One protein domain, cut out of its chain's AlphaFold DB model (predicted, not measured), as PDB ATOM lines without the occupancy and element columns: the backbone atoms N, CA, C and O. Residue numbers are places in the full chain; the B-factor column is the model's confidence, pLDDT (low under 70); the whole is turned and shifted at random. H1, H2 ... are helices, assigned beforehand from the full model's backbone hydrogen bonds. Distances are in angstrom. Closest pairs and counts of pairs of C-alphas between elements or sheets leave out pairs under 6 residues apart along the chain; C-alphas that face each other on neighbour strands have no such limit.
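Overview. This is residues 82 to 134 of the 134 residues of an uncharacterized protein of Halobacteroides halobius (strain ATCC 35273 / DSM 5150 / MD-1) (UniProt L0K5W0). Two pairs of short helices lie at opposite ends of an elongated body, H1 and H2 at one end and H3 and H4 at the other, with the looping stretch 107 to 117 between them. Residues 82 to 89 loop round at the H1 and H2 end. The printed part has 53 residues with four named helices, in the order H1, H2, H3, H4, and no named strand; the class is all helix, though the helices hold 24 residues, under half. The whole is compact, with a radius of gyration of the C-alphas of 10.7 A, and spans 32 by 17 by 13 A.

Arrangement. Start with H1, residues 90 to 96, and H2, residues 100 to 106: they only just touch, and only at the corner by their link, with 3 pairs of C-alphas within 8 A. Their closest C-alphas, of Phe 92 and Glu 100, are 6.1 A apart. They run the same way at a shallow tilt of 29 degrees. Go on to H3, residues 118 to 123, and H4, residues 129 to 132, which are close but not clearly touching; their closest C-alphas, of Gln 120 and Asp 129, are 6.3 A apart. H1 and H2 are each apart from H3 and H4. In the backbone, every O i to N i+4 pair is within hydrogen-bond range in H2 and H3; H1 has 1 of 3, beside 2 of 4 O i to N i+3 pairs, and H4 is too short for an O i to N i+4 pair.

Along the chain. Find C-alpha 90 at (7.311, -39.974, 47.801); from there H1 runs 10.1 A to C-alpha 96. H2 runs 10.2 A from C-alpha 100 to C-alpha 106, and H3 8.8 A from C-alpha 118 at (1.338, -20.419, 37.022). H4, four residues, ends at C-alpha 132, (10.115, -15.169, 46.151).

Size, cuts and confidence. Look to Gly 86 and Asp 133 for the two C-alphas farthest apart, 33.1 A. The printed part has no cut; the link from H2 to H3 is long, with 11 residues, and the other two are tight. Mean pLDDT of the printed part is 80.6; residues 106 to 108 and residue 134, the chain's last, are under 70.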
ATOM      1  N   CYS A  82       3.685 -39.887  41.088       88.75
ATOM      2  CA  CYS A  82       3.377 -38.734  40.265       88.75
ATOM      3  C   CYS A  82       2.065 -38.954  39.508       88.75
ATOM      4  O   CYS A  82       1.932 -39.933  38.776       88.75
ATOM      5  N   ARG A  83       1.123 -38.011  39.616       84.69
ATOM      6  CA  ARG A  83      -0.156 -38.077  38.886       84.69
ATOM      7  C   ARG A  83       0.002 -37.996  37.366       84.69
ATOM      8  O   ARG A  83      -0.869 -38.475  36.655       84.69
ATOM      9  N   ALA A  84       1.094 -37.402  36.884       83.19
ATOM     10  CA  ALA A  84       1.349 -37.225  35.457       83.19
ATOM     11  C   ALA A  84       2.040 -38.443  34.828       83.19
ATOM     12  O   ALA A  84       1.598 -38.941  33.802       83.19
ATOM     13  N   CYS A  85       3.123 -38.935  35.437       87.19
ATOM     14  CA  CYS A  85       3.952 -39.988  34.836       87.19
ATOM     15  C   CYS A  85       3.912 -41.332  35.573       87.19
ATOM     16  O   CYS A  85       4.614 -42.259  35.178       87.19
ATOM     17  N   GLY A  86       3.171 -41.437  36.679       86.31
ATOM     18  CA  GLY A  86       3.064 -42.657  37.488       86.31
ATOM     19  C   GLY A  86       4.336 -43.045  38.251       86.31
ATOM     20  O   GLY A  86       4.319 -44.011  39.011       86.31
ATOM     21  N   LYS A  87       5.446 -42.309  38.091       91.12
ATOM     22  CA  LYS A  87       6.714 -42.627  38.761       91.12
ATOM     23  C   LYS A  87       6.644 -42.338  40.263       91.12
ATOM     24  O   LYS A  87       6.082 -41.310  40.652       91.12
ATOM     25  N   PRO A  88       7.234 -43.198  41.108       90.69
ATOM     26  CA  PRO A  88       7.280 -42.961  42.538       90.69
ATOM     27  C   PRO A  88       8.273 -41.847  42.871       90.69
ATOM     28  O   PRO A  88       9.442 -41.918  42.506       90.69
ATOM     29  N   ASP A  89       7.808 -40.849  43.613       91.44
ATOM     30  CA  ASP A  89       8.647 -39.808  44.210       91.44
ATOM     31  C   ASP A  89       7.997 -39.357  45.527       91.44
ATOM     32  O   ASP A  89       7.329 -38.324  45.599       91.44
ATOM     33  N   PRO A  90       8.098 -40.176  46.590       88.56
ATOM     34  CA  PRO A  90       7.311 -39.974  47.801       88.56
ATOM     35  C   PRO A  90       7.571 -38.639  48.500       88.56
ATOM     36  O   PRO A  90       6.675 -38.135  49.169       88.56
ATOM     37  N   LYS A  91       8.789 -38.092  48.390       88.12
ATOM     38  CA  LYS A  91       9.175 -36.851  49.074       88.12
ATOM     39  C   LYS A  91       8.557 -35.635  48.391       88.12
ATOM     40  O   LYS A  91       8.044 -34.756  49.080       88.12
ATOM     41  N   PHE A  92       8.585 -35.607  47.060       86.38
ATOM     42  CA  PHE A  92       8.096 -34.475  46.285       86.38
ATOM     43  C   PHE A  92       6.583 -34.569  46.031       86.38
ATOM     44  O   PHE A  92       5.847 -33.612  46.269       86.38
ATOM     45  N   VAL A  93       6.075 -35.756  45.675       87.81
ATOM     46  CA  VAL A  93       4.647 -35.984  45.371       87.81
ATOM     47  C   VAL A  93       3.749 -35.667  46.559       87.81
ATOM     48  O   VAL A  93       2.668 -35.117  46.368       87.81
ATOM     49  N   GLN A  94       4.167 -35.975  47.787       84.31
ATOM     50  CA  GLN A  94       3.340 -35.682  48.964       84.31
ATOM     51  C   GLN A  94       3.091 -34.186  49.157       84.31
ATOM     52  O   GLN A  94       2.054 -33.813  49.701       84.31
ATOM     53  N   LYS A  95       4.027 -33.342  48.714       83.12
ATOM     54  CA  LYS A  95       3.918 -31.885  48.798       83.12
ATOM     55  C   LYS A  95       3.250 -31.289  47.560       83.12
ATOM     56  O   LYS A  95       2.409 -30.408  47.686       83.12
ATOM     57  N   HIS A  96       3.603 -31.787  46.377       80.31
ATOM     58  CA  HIS A  96       3.298 -31.126  45.107       80.31
ATOM     59  C   HIS A  96       2.329 -31.904  44.202       80.31
ATOM     60  O   HIS A  96       1.882 -31.382  43.188       80.31
ATOM     61  N   GLY A  97       2.007 -33.162  44.518       81.00
ATOM     62  CA  GLY A  97       1.154 -34.043  43.706       81.00
ATOM     63  C   GLY A  97       1.821 -34.636  42.454       81.00
ATOM     64  O   GLY A  97       1.263 -35.538  41.825       81.00
ATOM     65  N   PHE A  98       3.027 -34.183  42.115       85.12
ATOM     66  CA  PHE A  98       3.822 -34.620  40.965       85.12
ATOM     67  C   PHE A  98       5.228 -35.016  41.421       85.12
ATOM     68  O   PHE A  98       5.612 -34.689  42.536       85.12
ATOM     69  N   CYS A  99       5.984 -35.750  40.602       88.38
ATOM     70  CA  CYS A  99       7.421 -35.895  40.841       88.38
ATOM     71  C   CYS A  99       8.144 -34.612  40.435       88.38
ATOM     72  O   CYS A  99       7.627 -33.861  39.604       88.38
ATOM     73  N   GLU A 100       9.345 -34.414  40.968       87.31
ATOM     74  CA  GLU A 100      10.178 -33.233  40.713       87.31
ATOM     75  C   GLU A 100      10.283 -32.903  39.214       87.31
ATOM     76  O   GLU A 100       9.888 -31.826  38.777       87.31
ATOM     77  N   LYS A 101      10.640 -33.892  38.384       85.81
ATOM     78  CA  LYS A 101      10.758 -33.704  36.929       85.81
ATOM     79  C   LYS A 101       9.458 -33.238  36.261       85.81
ATOM     80  O   LYS A 101       9.478 -32.382  35.386       85.81
ATOM     81  N   CYS A 102       8.315 -33.829  36.618       83.25
ATOM     82  CA  CYS A 102       7.032 -33.418  36.034       83.25
ATOM     83  C   CYS A 102       6.597 -32.046  36.543       83.25
ATOM     84  O   CYS A 102       5.952 -31.302  35.814       83.25
ATOM     85  N   PHE A 103       6.946 -31.723  37.783       80.44
ATOM     86  CA  PHE A 103       6.660 -30.433  38.377       80.44
ATOM     87  C   PHE A 103       7.406 -29.300  37.662       80.44
ATOM     88  O   PHE A 103       6.786 -28.306  37.291       80.44
ATOM     89  N   GLU A 104       8.701 -29.487  37.399       77.31
ATOM     90  CA  GLU A 104       9.526 -28.532  36.651       77.31
ATOM     91  C   GLU A 104       9.006 -28.307  35.228       77.31
ATOM     92  O   GLU A 104       8.919 -27.169  34.778       77.31
ATOM     93  N   ILE A 105       8.599 -29.379  34.540       74.88
ATOM     94  CA  ILE A 105       8.080 -29.293  33.167       74.88
ATOM     95  C   ILE A 105       6.764 -28.512  33.105       74.88
ATOM     96  O   ILE A 105       6.549 -27.752  32.163       74.88
ATOM     97  N   MET A 106       5.862 -28.708  34.069       69.19
ATOM     98  CA  MET A 106       4.549 -28.061  34.009       69.19
ATOM     99  C   MET A 106       4.621 -26.569  34.327       69.19
ATOM    100  O   MET A 106       3.789 -25.822  33.820       69.19
ATOM    101  N   GLY A 107       5.594 -26.117  35.130       63.78
ATOM    102  CA  GLY A 107       5.795 -24.692  35.408       63.78
ATOM    103  C   GLY A 107       4.533 -23.979  35.919       63.78
ATOM    104  O   GLY A 107       4.336 -22.803  35.628       63.78
ATOM    105  N   THR A 108       3.632 -24.694  36.605       68.44
ATOM    106  CA  THR A 108       2.331 -24.172  37.067       68.44
ATOM    107  C   THR A 108       2.295 -23.869  38.559       68.44
ATOM    108  O   THR A 108       1.443 -23.104  39.007       68.44
ATOM    109  N   ASN A 109       3.207 -24.434  39.350       75.12
ATOM    110  CA  ASN A 109       3.136 -24.409  40.810       75.12
ATOM    111  C   ASN A 109       4.475 -23.970  41.418       75.12
ATOM    112  O   ASN A 109       5.536 -24.202  40.845       75.12
ATOM    113  N   CYS A 110       4.423 -23.340  42.592       76.88
ATOM    114  CA  CYS A 110       5.602 -22.860  43.311       76.88
ATOM    115  C   CYS A 110       6.477 -24.024  43.795       76.88
ATOM    116  O   CYS A 110       6.007 -24.871  44.557       76.88
ATOM    117  N   ARG A 111       7.761 -24.032  43.415       71.81
ATOM    118  CA  ARG A 111       8.764 -25.036  43.807       71.81
ATOM    119  C   ARG A 111       8.940 -25.155  45.320       71.81
ATOM    120  O   ARG A 111       9.204 -26.247  45.804       71.81
ATOM    121  N   ASN A 112       8.740 -24.074  46.076       78.06
ATOM    122  CA  ASN A 112       8.933 -24.083  47.529       78.06
ATOM    123  C   ASN A 112       7.692 -24.584  48.297       78.06
ATOM    124  O   ASN A 112       7.770 -25.525  49.085       78.06
ATOM    125  N   CYS A 113       6.520 -23.985  48.058       79.94
ATOM    126  CA  CYS A 113       5.312 -24.266  48.847       79.94
ATOM    127  C   CYS A 113       4.267 -25.145  48.137       79.94
ATOM    128  O   CYS A 113       3.302 -25.570  48.765       79.94
ATOM    129  N   GLY A 114       4.420 -25.400  46.834       70.25
ATOM    130  CA  GLY A 114       3.499 -26.215  46.031       70.25
ATOM    131  C   GLY A 114       2.193 -25.535  45.614       70.25
ATOM    132  O   GLY A 114       1.412 -26.152  44.888       70.25
ATOM    133  N   LYS A 115       1.972 -24.275  46.013       78.06
ATOM    134  CA  LYS A 115       0.813 -23.457  45.620       78.06
ATOM    135  C   LYS A 115       0.762 -23.305  44.098       78.06
ATOM    136  O   LYS A 115       1.768 -22.958  43.481       78.06
ATOM    137  N   GLU A 116      -0.395 -23.576  43.502       76.19
ATOM    138  CA  GLU A 116      -0.636 -23.317  42.081       76.19
ATOM    139  C   GLU A 116      -0.592 -21.807  41.842       76.19
ATOM    140  O   GLU A 116      -1.306 -21.041  42.490       76.19
ATOM    141  N   ALA A 117       0.321 -21.376  40.981       76.81
ATOM    142  CA  ALA A 117       0.639 -19.970  40.791       76.81
ATOM    143  C   ALA A 117       1.285 -19.741  39.419       76.81
ATOM    144  O   ALA A 117       2.294 -19.054  39.325       76.81
ATOM    145  N   GLN A 118       0.719 -20.323  38.354       75.69
ATOM    146  CA  GLN A 118       1.338 -20.419  37.022       75.69
ATOM    147  C   GLN A 118       1.913 -19.092  36.497       75.69
ATOM    148  O   GLN A 118       3.013 -19.062  35.949       75.69
ATOM    149  N   ALA A 119       1.191 -17.985  36.673       77.12
ATOM    150  CA  ALA A 119       1.672 -16.670  36.255       77.12
ATOM    151  C   ALA A 119       2.848 -16.171  37.114       77.12
ATOM    152  O   ALA A 119       3.813 -15.630  36.581       77.12
ATOM    153  N   GLN A 120       2.788 -16.387  38.430       81.94
ATOM    154  CA  GLN A 120       3.827 -15.961  39.372       81.94
ATOM    155  C   GLN A 120       5.091 -16.797  39.201       81.94
ATOM    156  O   GLN A 120       6.176 -16.246  39.130       81.94
ATOM    157  N   VAL A 121       4.960 -18.110  39.023       79.25
ATOM    158  CA  VAL A 121       6.109 -19.009  38.851       79.25
ATOM    159  C   VAL A 121       6.812 -18.782  37.521       79.25
ATOM    160  O   VAL A 121       8.022 -18.928  37.448       79.25
ATOM    161  N   LYS A 122       6.102 -18.355  36.470       73.38
ATOM    162  CA  LYS A 122       6.758 -17.905  35.235       73.38
ATOM    163  C   LYS A 122       7.555 -16.618  35.440       73.38
ATOM    164  O   LYS A 122       8.584 -16.446  34.801       73.38
ATOM    165  N   ARG A 123       7.074 -15.723  36.306       78.81
ATOM    166  CA  ARG A 123       7.725 -14.443  36.607       78.81
ATOM    167  C   ARG A 123       8.894 -14.591  37.587       78.81
ATOM    168  O   ARG A 123       9.920 -13.958  37.388       78.81
ATOM    169  N   ASN A 124       8.753 -15.436  38.604       78.88
ATOM    170  CA  ASN A 124       9.668 -15.536  39.743       78.88
ATOM    171  C   ASN A 124      10.484 -16.840  39.704       78.88
ATOM    172  O   ASN A 124      10.643 -17.493  40.734       78.88
ATOM    173  N   ASP A 125      10.905 -17.273  38.512       75.56
ATOM    174  CA  ASP A 125      11.693 -18.494  38.289       75.56
ATOM    175  C   ASP A 125      11.220 -19.691  39.139       75.56
ATOM    176  O   ASP A 125      11.904 -20.238  40.003       75.56
ATOM    177  N   GLY A 126       9.978 -20.109  38.933       71.06
ATOM    178  CA  GLY A 126       9.391 -21.271  39.587       71.06
ATOM    179  C   GLY A 126       8.872 -21.043  41.012       71.06
ATOM    180  O   GLY A 126       8.503 -22.026  41.650       71.06
ATOM    181  N   LEU A 127       8.810 -19.812  41.532       79.94
ATOM    182  CA  LEU A 127       8.271 -19.503  42.868       79.94
ATOM    183  C   LEU A 127       6.964 -18.689  42.815       79.94
ATOM    184  O   LEU A 127       6.699 -17.966  41.864       79.94
ATOM    185  N   CYS A 128       6.108 -18.815  43.831       85.62
ATOM    186  CA  CYS A 128       5.018 -17.852  44.045       85.62
ATOM    187  C   CYS A 128       5.567 -16.587  44.707       85.62
ATOM    188  O   CYS A 128       6.631 -16.643  45.321       85.62
ATOM    189  N   ASP A 129       4.815 -15.490  44.658       86.06
ATOM    190  CA  ASP A 129       5.223 -14.194  45.234       86.06
ATOM    191  C   ASP A 129       5.626 -14.336  46.712       86.06
ATOM    192  O   ASP A 129       6.758 -14.040  47.079       86.06
ATOM    193  N   ASP A 130       4.781 -14.997  47.511       86.88
ATOM    194  CA  ASP A 130       5.027 -15.243  48.942       86.88
ATOM    195  C   ASP A 130       6.358 -15.971  49.246       86.88
ATOM    196  O   ASP A 130       6.865 -15.917  50.365       86.88
ATOM    197  N   CYS A 131       6.872 -16.751  48.288       83.94
ATOM    198  CA  CYS A 131       8.111 -17.519  48.436       83.94
ATOM    199  C   CYS A 131       9.303 -16.873  47.734       83.94
ATOM    200  O   CYS A 131      10.418 -17.304  47.998       83.94
ATOM    201  N   ALA A 132       9.070 -15.930  46.823       84.62
ATOM    202  CA  ALA A 132      10.115 -15.169  46.151       84.62
ATOM    203  C   ALA A 132      10.554 -13.960  46.992       84.62
ATOM    204  O   ALA A 132      11.715 -13.574  46.933       84.62
ATOM    205  N   ASP A 133       9.644 -13.416  47.807       80.31
ATOM    206  CA  ASP A 133       9.901 -12.285  48.711       80.31
ATOM    207  C   ASP A 133      10.527 -12.696  50.065       80.31
ATOM    208  O   ASP A 133      10.676 -11.863  50.962       80.31
ATOM    209  N   ARG A 134      10.860 -13.981  50.252       61.97
ATOM    210  CA  ARG A 134      11.506 -14.533  51.457       61.97
ATOM    211  C   ARG A 134      12.939 -14.942  51.177       61.97
ATOM    212  O   ARG A 134      13.766 -14.715  52.086       61.97
TER     213      ARG A 134